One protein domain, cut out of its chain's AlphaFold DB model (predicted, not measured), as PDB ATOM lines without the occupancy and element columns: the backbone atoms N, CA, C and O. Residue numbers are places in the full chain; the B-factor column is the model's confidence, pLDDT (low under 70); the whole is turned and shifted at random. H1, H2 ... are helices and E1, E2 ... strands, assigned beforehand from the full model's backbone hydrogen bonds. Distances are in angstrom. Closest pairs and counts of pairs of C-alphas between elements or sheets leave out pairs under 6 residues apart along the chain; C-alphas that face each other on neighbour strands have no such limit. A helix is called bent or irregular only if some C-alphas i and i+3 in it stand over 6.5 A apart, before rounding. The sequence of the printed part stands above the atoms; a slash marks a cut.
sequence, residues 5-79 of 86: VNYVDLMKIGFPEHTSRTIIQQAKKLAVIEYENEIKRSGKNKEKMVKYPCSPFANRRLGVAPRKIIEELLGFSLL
ATOM      1  N   VAL A   5       2.229 -31.724 -53.657       92.38
ATOM      2  CA  VAL A   5       3.339 -31.302 -54.510       92.38
ATOM      3  C   VAL A   5       4.432 -32.356 -54.419       92.38
ATOM      4  O   VAL A   5       4.718 -32.870 -53.331       92.38
ATOM      5  N   ASN A   6       5.016 -32.694 -55.561       94.31
ATOM      6  CA  ASN A   6       6.151 -33.596 -55.678       94.31
ATOM      7  C   ASN A   6       7.461 -32.796 -55.786       94.31
ATOM      8  O   ASN A   6       7.468 -31.634 -56.188       94.31
ATOM      9  N   TYR A   7       8.600 -33.421 -55.485       93.31
ATOM     10  CA  TYR A   7       9.911 -32.789 -55.681       93.31
ATOM     11  C   TYR A   7      10.147 -32.377 -57.143       93.31
ATOM     12  O   TYR A   7      10.839 -31.398 -57.392       93.31
ATOM     13  N   VAL A   8       9.554 -33.097 -58.103       93.12
ATOM     14  CA  VAL A   8       9.629 -32.765 -59.534       93.12
ATOM     15  C   VAL A   8       8.975 -31.413 -59.826       93.12
ATOM     16  O   VAL A   8       9.482 -30.661 -60.649       93.12
ATOM     17  N   ASP A   9       7.891 -31.071 -59.131       92.38
ATOM     18  CA  ASP A   9       7.201 -29.793 -59.326       92.38
ATOM     19  C   ASP A   9       8.050 -28.630 -58.796       92.38
ATOM     20  O   ASP A   9       8.154 -27.592 -59.440       92.38
ATOM     21  N   LEU A  10       8.754 -28.832 -57.678       92.19
ATOM     22  CA  LEU A  10       9.724 -27.858 -57.163       92.19
ATOM     23  C   LEU A  10      10.913 -27.673 -58.115       92.19
ATOM     24  O   LEU A  10      11.405 -26.559 -58.281       92.19
ATOM     25  N   MET A  11      11.350 -28.745 -58.779       93.75
ATOM     26  CA  MET A  11      12.402 -28.648 -59.791       93.75
ATOM     27  C   MET A  11      11.968 -27.822 -61.002       93.75
ATOM     28  O   MET A  11      12.772 -27.041 -61.502       93.75
ATOM     29  N   LYS A  12      10.707 -27.936 -61.440       91.81
ATOM     30  CA  LYS A  12      10.164 -27.103 -62.530       91.81
ATOM     31  C   LYS A  12      10.196 -25.612 -62.194       91.81
ATOM     32  O   LYS A  12      10.482 -24.802 -63.060       91.81
ATOM     33  N   ILE A  13       9.988 -25.272 -60.924       89.31
ATOM     34  CA  ILE A  13      10.045 -23.890 -60.418       89.31
ATOM     35  C   ILE A  13      11.491 -23.358 -60.353       89.31
ATOM     36  O   ILE A  13      11.707 -22.156 -60.224       89.31
ATOM     37  N   GLY A  14      12.496 -24.234 -60.467       92.62
ATOM     38  CA  GLY A  14      13.913 -23.864 -60.508       92.62
ATOM     39  C   GLY A  14      14.717 -24.274 -59.274       92.62
ATOM     40  O   GLY A  14      15.895 -23.934 -59.168       92.62
ATOM     41  N   PHE A  15      14.134 -25.026 -58.336       93.31
ATOM     42  CA  PHE A  15      14.905 -25.567 -57.219       93.31
ATOM     43  C   PHE A  15      15.808 -26.727 -57.674       93.31
ATOM     44  O   PHE A  15      15.356 -27.624 -58.389       93.31
ATOM     45  N   PRO A  16      17.064 -26.812 -57.195       97.19
ATOM     46  CA  PRO A  16      17.890 -28.000 -57.398       97.19
ATOM     47  C   PRO A  16      17.216 -29.266 -56.850       97.19
ATOM     48  O   PRO A  16      16.457 -29.208 -55.877       97.19
ATOM     49  N   GLU A  17      17.530 -30.433 -57.421       95.56
ATOM     50  CA  GLU A  17      16.909 -31.703 -57.013       95.56
ATOM     51  C   GLU A  17      17.099 -31.983 -55.515       95.56
ATOM     52  O   GLU A  17      16.144 -32.326 -54.809       95.56
ATOM     53  N   HIS A  18      18.324 -31.814 -55.006       96.25
ATOM     54  CA  HIS A  18      18.601 -32.066 -53.596       96.25
ATOM     55  C   HIS A  18      17.777 -31.133 -52.701       96.25
ATOM     56  O   HIS A  18      17.155 -31.600 -51.744       96.25
ATOM     57  N   THR A  19      17.726 -29.844 -53.034       96.00
ATOM     58  CA  THR A  19      16.952 -28.842 -52.295       96.00
ATOM     59  C   THR A  19      15.470 -29.194 -52.300       96.00
ATOM     60  O   THR A  19      14.851 -29.239 -51.241       96.00
ATOM     61  N   SER A  20      14.926 -29.565 -53.459       95.75
ATOM     62  CA  SER A  20      13.535 -29.999 -53.619       95.75
ATOM     63  C   SER A  20      13.200 -31.195 -52.725       95.75
ATOM     64  O   SER A  20      12.202 -31.193 -52.003       95.75
ATOM     65  N   ARG A  21      14.068 -32.214 -52.695       94.94
ATOM     66  CA  ARG A  21      13.900 -33.382 -51.814       94.94
ATOM     67  C   ARG A  21      13.969 -32.998 -50.335       94.94
ATOM     68  O   ARG A  21      13.202 -33.540 -49.539       94.94
ATOM     69  N   THR A  22      14.858 -32.078 -49.960       95.44
ATOM     70  CA  THR A  22      14.980 -31.580 -48.582       95.44
ATOM     71  C   THR A  22      13.730 -30.810 -48.155       95.44
ATOM     72  O   THR A  22      13.203 -31.079 -47.076       95.44
ATOM     73  N   ILE A  23      13.198 -29.939 -49.019       95.38
ATOM     74  CA  ILE A  23      11.947 -29.199 -48.793       95.38
ATOM     75  C   ILE A  23      10.793 -30.176 -48.550       95.38
ATOM     76  O   ILE A  23      10.097 -30.075 -47.542       95.38
ATOM     77  N   ILE A  24      10.635 -31.190 -49.409       95.00
ATOM     78  CA  ILE A  24       9.606 -32.225 -49.230       95.00
ATOM     79  C   ILE A  24       9.773 -32.952 -47.889       95.00
ATOM     80  O   ILE A  24       8.792 -33.192 -47.187       95.00
ATOM     81  N   GLN A  25      10.999 -33.296 -47.491       94.19
ATOM     82  CA  GLN A  25      11.240 -33.952 -46.202       94.19
ATOM     83  C   GLN A  25      10.866 -33.061 -45.012       94.19
ATOM     84  O   GLN A  25      10.286 -33.558 -44.046       94.19
ATOM     85  N   GLN A  26      11.184 -31.768 -45.073       94.38
ATOM     86  CA  GLN A  26      10.830 -30.793 -44.041       94.38
ATOM     87  C   GLN A  26       9.313 -30.605 -43.961       94.38
ATOM     88  O   GLN A  26       8.738 -30.766 -42.884       94.38
ATOM     89  N   ALA A  27       8.652 -30.389 -45.099       94.81
ATOM     90  CA  ALA A  27       7.204 -30.241 -45.177       94.81
ATOM     91  C   ALA A  27       6.471 -31.479 -44.638       94.81
ATOM     92  O   ALA A  27       5.499 -31.362 -43.898       94.81
ATOM     93  N   LYS A  28       6.969 -32.689 -44.918       93.31
ATOM     94  CA  LYS A  28       6.393 -33.917 -44.352       93.31
ATOM     95  C   LYS A  28       6.515 -33.975 -42.838       93.31
ATOM     96  O   LYS A  28       5.552 -34.357 -42.188       93.31
ATOM     97  N   LYS A  29       7.663 -33.594 -42.265       93.00
ATOM     98  CA  LYS A  29       7.821 -33.545 -40.802       93.00
ATOM     99  C   LYS A  29       6.792 -32.606 -40.175       93.00
ATOM    100  O   LYS A  29       6.144 -32.998 -39.212       93.00
ATOM    101  N   LEU A  30       6.598 -31.424 -40.761       92.62
ATOM    102  CA  LEU A  30       5.575 -30.475 -40.316       92.62
ATOM    103  C   LEU A  30       4.162 -31.062 -40.439       92.62
ATOM    104  O   LEU A  30       3.405 -31.002 -39.479       92.62
ATOM    105  N   ALA A  31       3.849 -31.738 -41.549       91.31
ATOM    106  CA  ALA A  31       2.562 -32.409 -41.752       91.31
ATOM    107  C   ALA A  31       2.275 -33.507 -40.716       91.31
ATOM    108  O   ALA A  31       1.131 -33.707 -40.310       91.31
ATOM    109  N   VAL A  32       3.302 -34.256 -40.303       91.12
ATOM    110  CA  VAL A  32       3.169 -35.251 -39.229       91.12
ATOM    111  C   VAL A  32       2.906 -34.557 -37.893       91.12
ATOM    112  O   VAL A  32       1.978 -34.945 -37.189       91.12
ATOM    113  N   ILE A  33       3.665 -33.507 -37.575       91.25
ATOM    114  CA  ILE A  33       3.519 -32.747 -36.327       91.25
ATOM    115  C   ILE A  33       2.132 -32.093 -36.231       91.25
ATOM    116  O   ILE A  33       1.487 -32.180 -35.186       91.25
ATOM    117  N   GLU A  34       1.657 -31.453 -37.302       89.88
ATOM    118  CA  GLU A  34       0.333 -30.820 -37.352       89.88
ATOM    119  C   GLU A  34      -0.771 -31.855 -37.110       89.88
ATOM    120  O   GLU A  34      -1.585 -31.672 -36.205       89.88
ATOM    121  N   TYR A  35      -0.718 -32.994 -37.808       88.06
ATOM    122  CA  TYR A  35      -1.655 -34.103 -37.617       88.06
ATOM    123  C   TYR A  35      -1.658 -34.623 -36.172       88.06
ATOM    124  O   TYR A  35      -2.712 -34.767 -35.555       88.06
ATOM    125  N   GLU A  36      -0.486 -34.885 -35.590       85.88
ATOM    126  CA  GLU A  36      -0.384 -35.347 -34.202       85.88
ATOM    127  C   GLU A  36      -0.963 -34.330 -33.210       85.88
ATOM    128  O   GLU A  36      -1.633 -34.710 -32.244       85.88
ATOM    129  N   ASN A  37      -0.734 -33.037 -33.444       87.44
ATOM    130  CA  ASN A  37      -1.287 -31.966 -32.623       87.44
ATOM    131  C   ASN A  37      -2.810 -31.879 -32.749       87.44
ATOM    132  O   ASN A  37      -3.491 -31.707 -31.739       87.44
ATOM    133  N   GLU A  38      -3.361 -32.030 -33.952       84.25
ATOM    134  CA  GLU A  38      -4.808 -32.084 -34.177       84.25
ATOM    135  C   GLU A  38      -5.453 -33.278 -33.468       84.25
ATOM    136  O   GLU A  38      -6.460 -33.105 -32.778       84.25
ATOM    137  N   ILE A  39      -4.841 -34.463 -33.554       82.25
ATOM    138  CA  ILE A  39      -5.302 -35.662 -32.840       82.25
ATOM    139  C   ILE A  39      -5.293 -35.431 -31.323       82.25
ATOM    140  O   ILE A  39      -6.273 -35.752 -30.646       82.25
ATOM    141  N   LYS A  40      -4.225 -34.828 -30.781       80.25
ATOM    142  CA  LYS A  40      -4.130 -34.480 -29.352       80.25
ATOM    143  C   LYS A  40      -5.200 -33.466 -28.933       80.25
ATOM    144  O   LYS A  40      -5.844 -33.662 -27.904       80.25
ATOM    145  N   ARG A  41      -5.416 -32.407 -29.724       79.31
ATOM    146  CA  ARG A  41      -6.426 -31.361 -29.463       79.31
ATOM    147  C   ARG A  41      -7.855 -31.895 -29.538       79.31
ATOM    148  O   ARG A  41      -8.691 -31.484 -28.742       79.31
ATOM    149  N   SER A  42      -8.130 -32.818 -30.462       72.19
ATOM    150  CA  SER A  42      -9.471 -33.384 -30.667       72.19
ATOM    151  C   SER A  42     -10.002 -34.180 -29.476       72.19
ATOM    152  O   SER A  42     -11.206 -34.404 -29.412       72.19
ATOM    153  N   GLY A  43      -9.147 -34.572 -28.524       59.91
ATOM    154  CA  GLY A  43      -9.475 -34.819 -27.117       59.91
ATOM    155  C   GLY A  43     -10.479 -35.926 -26.745       59.91
ATOM    156  O   GLY A  43     -10.228 -36.616 -25.759       59.91
ATOM    157  N   LYS A  44     -11.631 -36.103 -27.412       54.12
ATOM    158  CA  LYS A  44     -12.790 -36.787 -26.806       54.12
ATOM    159  C   LYS A  44     -13.750 -37.577 -27.713       54.12
ATOM    160  O   LYS A  44     -14.550 -38.310 -27.152       54.12
ATOM    161  N   ASN A  45     -13.662 -37.568 -29.045       51.00
ATOM    162  CA  ASN A  45     -14.559 -38.395 -29.887       51.00
ATOM    163  C   ASN A  45     -13.843 -39.627 -30.471       51.00
ATOM    164  O   ASN A  45     -13.490 -39.674 -31.646       51.00
ATOM    165  N   LYS A  46     -13.601 -40.632 -29.616       53.69
ATOM    166  CA  LYS A  46     -12.843 -41.865 -29.923       53.69
ATOM    167  C   LYS A  46     -13.640 -42.983 -30.613       53.69
ATOM    168  O   LYS A  46     -13.070 -44.032 -30.891       53.69
ATOM    169  N   GLU A  47     -14.924 -42.805 -30.909       52.59
ATOM    170  CA  GLU A  47     -15.764 -43.932 -31.359       52.59
ATOM    171  C   GLU A  47     -15.504 -44.386 -32.804       52.59
ATOM    172  O   GLU A  47     -15.862 -45.499 -33.174       52.59
ATOM    173  N   LYS A  48     -14.814 -43.578 -33.618       51.59
ATOM    174  CA  LYS A  48     -14.425 -43.935 -34.996       51.59
ATOM    175  C   LYS A  48     -12.911 -43.941 -35.195       51.59
ATOM    176  O   LYS A  48     -12.413 -43.545 -36.248       51.59
ATOM    177  N   MET A  49     -12.153 -44.331 -34.170       52.12
ATOM    178  CA  MET A  49     -10.698 -44.385 -34.282       52.12
ATOM    179  C   MET A  49     -10.292 -45.538 -35.210       52.12
ATOM    180  O   MET A  49     -10.471 -46.711 -34.889       52.12
ATOM    181  N   VAL A  50      -9.720 -45.203 -36.369       58.59
ATOM    182  CA  VAL A  50      -8.924 -46.147 -37.161       58.59
ATOM    183  C   VAL A  50      -7.843 -46.695 -36.230       58.59
ATOM    184  O   VAL A  50      -7.167 -45.918 -35.560       58.59
ATOM    185  N   LYS A  51      -7.694 -48.023 -36.163       55.31
ATOM    186  CA  LYS A  51      -6.844 -48.759 -35.200       55.31
ATOM    187  C   LYS A  51      -5.419 -48.192 -35.031       55.31
ATOM    188  O   LYS A  51      -4.815 -48.388 -33.982       55.31
ATOM    189  N   TYR A  52      -4.912 -47.473 -36.035       59.25
ATOM    190  CA  TYR A  52      -3.610 -46.809 -36.035       59.25
ATOM    191  C   TYR A  52      -3.728 -45.379 -36.606       59.25
ATOM    192  O   TYR A  52      -3.707 -45.219 -37.829       59.25
ATOM    193  N   PRO A  53      -3.868 -44.329 -35.769       66.50
ATOM    194  CA  PRO A  53      -3.820 -42.948 -36.237       66.50
ATOM    195  C   PRO A  53      -2.372 -42.585 -36.581       66.50
ATOM    196  O   PRO A  53      -1.513 -42.488 -35.708       66.50
ATOM    197  N   CYS A  54      -2.084 -42.409 -37.865       73.38
ATOM    198  CA  CYS A  54      -0.793 -41.936 -38.346       73.38
ATOM    199  C   CYS A  54      -1.027 -40.943 -39.480       73.38
ATOM    200  O   CYS A  54      -1.984 -41.079 -40.247       73.38
ATOM    201  N   SER A  55      -0.148 -39.950 -39.592       83.19
ATOM    202  CA  SER A  55      -0.224 -38.992 -40.687       83.19
ATOM    203  C   SER A  55      -0.017 -39.709 -42.030       83.19
ATOM    204  O   SER A  55       0.943 -40.476 -42.173       83.19
ATOM    205  N   PRO A  56      -0.843 -39.429 -43.055       85.38
ATOM    206  CA  PRO A  56      -0.682 -40.013 -44.389       85.38
ATOM    207  C   PRO A  56       0.658 -39.640 -45.051       85.38
ATOM    208  O   PRO A  56       1.095 -40.303 -45.991       85.38
ATOM    209  N   PHE A  57       1.349 -38.620 -44.534       88.00
ATOM    210  CA  PHE A  57       2.650 -38.160 -45.024       88.00
ATOM    211  C   PHE A  57       3.844 -38.762 -44.272       88.00
ATOM    212  O   PHE A  57       4.991 -38.459 -44.601       88.00
ATOM    213  N   ALA A  58       3.619 -39.660 -43.308       86.44
ATOM    214  CA  ALA A  58       4.696 -40.299 -42.551       86.44
ATOM    215  C   ALA A  58       5.574 -41.242 -43.406       86.44
ATOM    216  O   ALA A  58       6.727 -41.510 -43.061       86.44
ATOM    217  N   ASN A  59       5.084 -41.732 -44.552       86.19
ATOM    218  CA  ASN A  59       5.836 -42.676 -45.383       86.19
ATOM    219  C   ASN A  59       7.020 -42.002 -46.093       86.19
ATOM    220  O   ASN A  59       6.842 -41.329 -47.106       86.19
ATOM    221  N   ARG A  60       8.250 -42.256 -45.632       78.94
ATOM    222  CA  ARG A  60       9.496 -41.692 -46.185       78.94
ATOM    223  C   ARG A  60       9.695 -41.922 -47.693       78.94
ATOM    224  O   ARG A  60      10.297 -41.061 -48.326       78.94
ATOM    225  N   ARG A  61       9.202 -43.027 -48.267       82.44
ATOM    226  CA  ARG A  61       9.410 -43.367 -49.693       82.44
ATOM    227  C   ARG A  61       8.605 -42.492 -50.653       82.44
ATOM    228  O   ARG A  61       8.947 -42.401 -51.825       82.44
ATOM    229  N   LEU A  62       7.549 -41.848 -50.160       83.81
ATOM    230  CA  LEU A  62       6.718 -40.955 -50.957       83.81
ATOM    231  C   LEU A  62       7.391 -39.581 -51.073       83.81
ATOM    232  O   LEU A  62       7.586 -38.900 -50.067       83.81
ATOM    233  N   GLY A  63       7.731 -39.169 -52.294       86.88
ATOM    234  CA  GLY A  63       8.317 -37.858 -52.610       86.88
ATOM    235  C   GLY A  63       7.312 -36.703 -52.638       86.88
ATOM    236  O   GLY A  63       7.580 -35.700 -53.286       86.88
ATOM    237  N   VAL A  64       6.167 -36.850 -51.966       93.06
ATOM    238  CA  VAL A  64       5.060 -35.885 -51.985       93.06
ATOM    239  C   VAL A  64       4.787 -35.308 -50.599       93.06
ATOM    240  O   VAL A  64       4.914 -36.008 -49.589       93.06
ATOM    241  N   ALA A  65       4.376 -34.043 -50.560       93.94
ATOM    242  CA  ALA A  65       3.916 -33.358 -49.355       93.94
ATOM    243  C   ALA A  65       2.678 -32.486 -49.656       93.94
ATOM    244  O   ALA A  65       2.402 -32.204 -50.826       93.94
ATOM    245  N   PRO A  66       1.901 -32.070 -48.638       93.44
ATOM    246  CA  PRO A  66       0.790 -31.136 -48.821       93.44
ATOM    247  C   PRO A  66       1.268 -29.809 -49.397       93.44
ATOM    248  O   PRO A  66       2.227 -29.233 -48.886       93.44
ATOM    249  N   ARG A  67       0.553 -29.287 -50.400       93.75
ATOM    250  CA  ARG A  67       0.882 -27.993 -51.012       93.75
ATOM    251  C   ARG A  67       0.910 -26.867 -49.982       93.75
ATOM    252  O   ARG A  67       1.898 -26.154 -49.895       93.75
ATOM    253  N   LYS A  68      -0.139 -26.787 -49.157       93.00
ATOM    254  CA  LYS A  68      -0.306 -25.760 -48.120       93.00
ATOM    255  C   LYS A  68       0.929 -25.631 -47.220       93.00
ATOM    256  O   LYS A  68       1.394 -24.530 -46.972       93.00
ATOM    257  N   ILE A  69       1.476 -26.762 -46.777       92.31
ATOM    258  CA  ILE A  69       2.630 -26.790 -45.869       92.31
ATOM    259  C   ILE A  69       3.917 -26.396 -46.598       92.31
ATOM    260  O   ILE A  69       4.790 -25.777 -46.004       92.31
ATOM    261  N   ILE A  70       4.053 -26.738 -47.881       93.44
ATOM    262  CA  ILE A  70       5.194 -26.278 -48.681       93.44
ATOM    263  C   ILE A  70       5.136 -24.765 -48.887       93.44
ATOM    264  O   ILE A  70       6.153 -24.104 -48.728       93.44
ATOM    265  N   GLU A  71       3.971 -24.220 -49.226       93.12
ATOM    266  CA  GLU A  71       3.790 -22.775 -49.415       93.12
ATOM    267  C   GLU A  71       4.060 -22.011 -48.114       93.12
ATOM    268  O   GLU A  71       4.750 -20.995 -48.131       93.12
ATOM    269  N   GLU A  72       3.604 -22.540 -46.976       93.38
ATOM    270  CA  GLU A  72       3.917 -21.998 -45.650       93.38
ATOM    271  C   GLU A  72       5.419 -22.072 -45.331       93.38
ATOM    272  O   GLU A  72       5.989 -21.107 -44.826       93.38
ATOM    273  N   LEU A  73       6.080 -23.185 -45.667       93.06
ATOM    274  CA  LEU A  73       7.518 -23.371 -45.455       93.06
ATOM    275  C   LEU A  73       8.366 -22.432 -46.327       93.06
ATOM    276  O   LEU A  73       9.410 -21.959 -45.881       93.06
ATOM    277  N   LEU A  74       7.951 -22.202 -47.573       92.00
ATOM    278  CA  LEU A  74       8.670 -21.373 -48.540       92.00
ATOM    279  C   LEU A  74       8.333 -19.880 -48.415       92.00
ATOM    280  O   LEU A  74       9.134 -19.042 -48.823       92.00
ATOM    281  N   GLY A  75       7.169 -19.543 -47.857       92.38
ATOM    282  CA  GLY A  75       6.694 -18.168 -47.708       92.38
ATOM    283  C   GLY A  75       6.104 -17.565 -48.986       92.38
ATOM    284  O   GLY A  75       5.912 -16.352 -49.054       92.38
ATOM    285  N   PHE A  76       5.816 -18.383 -49.999       89.81
ATOM    286  CA  PHE A  76       5.162 -17.953 -51.232       89.81
ATOM    287  C   PHE A  76       4.252 -19.049 -51.786       89.81
ATOM    288  O   PHE A  76       4.469 -20.242 -51.564       89.81
ATOM    289  N   SER A  77       3.225 -18.634 -52.524       88.69
ATOM    290  CA  SER A  77       2.327 -19.554 -53.217       88.69
ATOM    291  C   SER A  77       2.989 -20.086 -54.478       88.69
ATOM    292  O   SER A  77       3.573 -19.327 -55.252       88.69
ATOM    293  N   LEU A  78       2.879 -21.391 -54.709       84.94
ATOM    294  CA  LEU A  78       3.298 -21.960 -55.985       84.94
ATOM    295  C   LEU A  78       2.284 -21.475 -57.035       84.94
ATOM    296  O   LEU A  78       1.082 -21.489 -56.767       84.94
ATOM    297  N   LEU A  79       2.732 -21.013 -58.202       79.00
ATOM    298  CA  LEU A  79       1.819 -20.750 -59.317       79.00
ATOM    299  C   LEU A  79       1.530 -22.068 -60.039       79.00
ATOM    300  O   LEU A  79       2.426 -22.887 -60.233       79.00
TER     301      LEU A  79
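Overview. This is residues 5 to 79 of the 86 residues of the protein "DUF3173 domain-containing protein" of Lactococcus garvieae subsp. garvieae (UniProt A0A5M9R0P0). What is the overall shape? One long helix, H2, makes the long axis; the short helices H1 and H3 pack on its earlier part, with the short strand E1 close by, while residues 40 to 52 stick out at its other end. From there a long loop folds back to E1. What is it made of? The printed part has 75 residues with three named helices and one named strand, in the order H1, H2, E1, H3, and its class is mostly helix. How compact is it? It is loose, with a radius of gyration of the C-alphas of 14.4 A, and elongated, spanning 46 by 24 by 16 A.

Arrangement. What comes first along the printed part, and what does it meet? H1, residues 7 to 12, touches H2, residues 17 to 42, which meets it with residues 17 to 24 alone; the closest C-alphas, of Tyr 7 and Ser 20, are 5.0 A apart. They run opposite ways at a steep tilt of 51 degrees. Where is the strand? E1, residues 64 to 66, pairs with no named strand, but its residues 64 to 65 form a short antiparallel pairing with residues 5 to 6. Its closest C-alpha pair with H2 is that of Lys 28 and Ala 65, 5.6 A. How does the last helix stand? H3, residues 67 to 74, touches residues 23 to 31 of H2 alone, opposite ways at a steep tilt of 65 degrees, the closest C-alphas being those of Ala 27 and Ile 70, 5.7 A apart. H1 and H3 are apart, and E1 and H3 meet only through their link. Are the helices' backbones well formed? In H1, H2 and H3 every O i to N i+4 pair is within hydrogen-bond range.

Along the chain. Where do the first two helices run? H1 begins at C-alpha 7, (9.911, -32.789, -55.681), and is 8.9 A long. H2 spans 37.3 A from C-alpha 17 to C-alpha 42, (-9.471, -33.384, -30.667), and is not bent. Where do the last elements lie? E1 is 7.1 A long, and H3, 10.5 A long, ends at C-alpha 74, (8.670, -21.373, -48.540).

Size, cuts and confidence. How far does it reach? The two C-alphas farthest apart, those of Gly 14 and Glu 47, are 46.2 A apart; without residues 40 to 52, which stand free, the body spans 35 by 24 by 14 A. Is it continuous? The printed part has no cut; the links from H1 to H2 and from E1 to H3 are tight, and that from H2 to E1, residues 43 to 63, is long. Where is confidence low? Residues 43 to 53 have pLDDT under 70, and the mean of the printed part is 85.0.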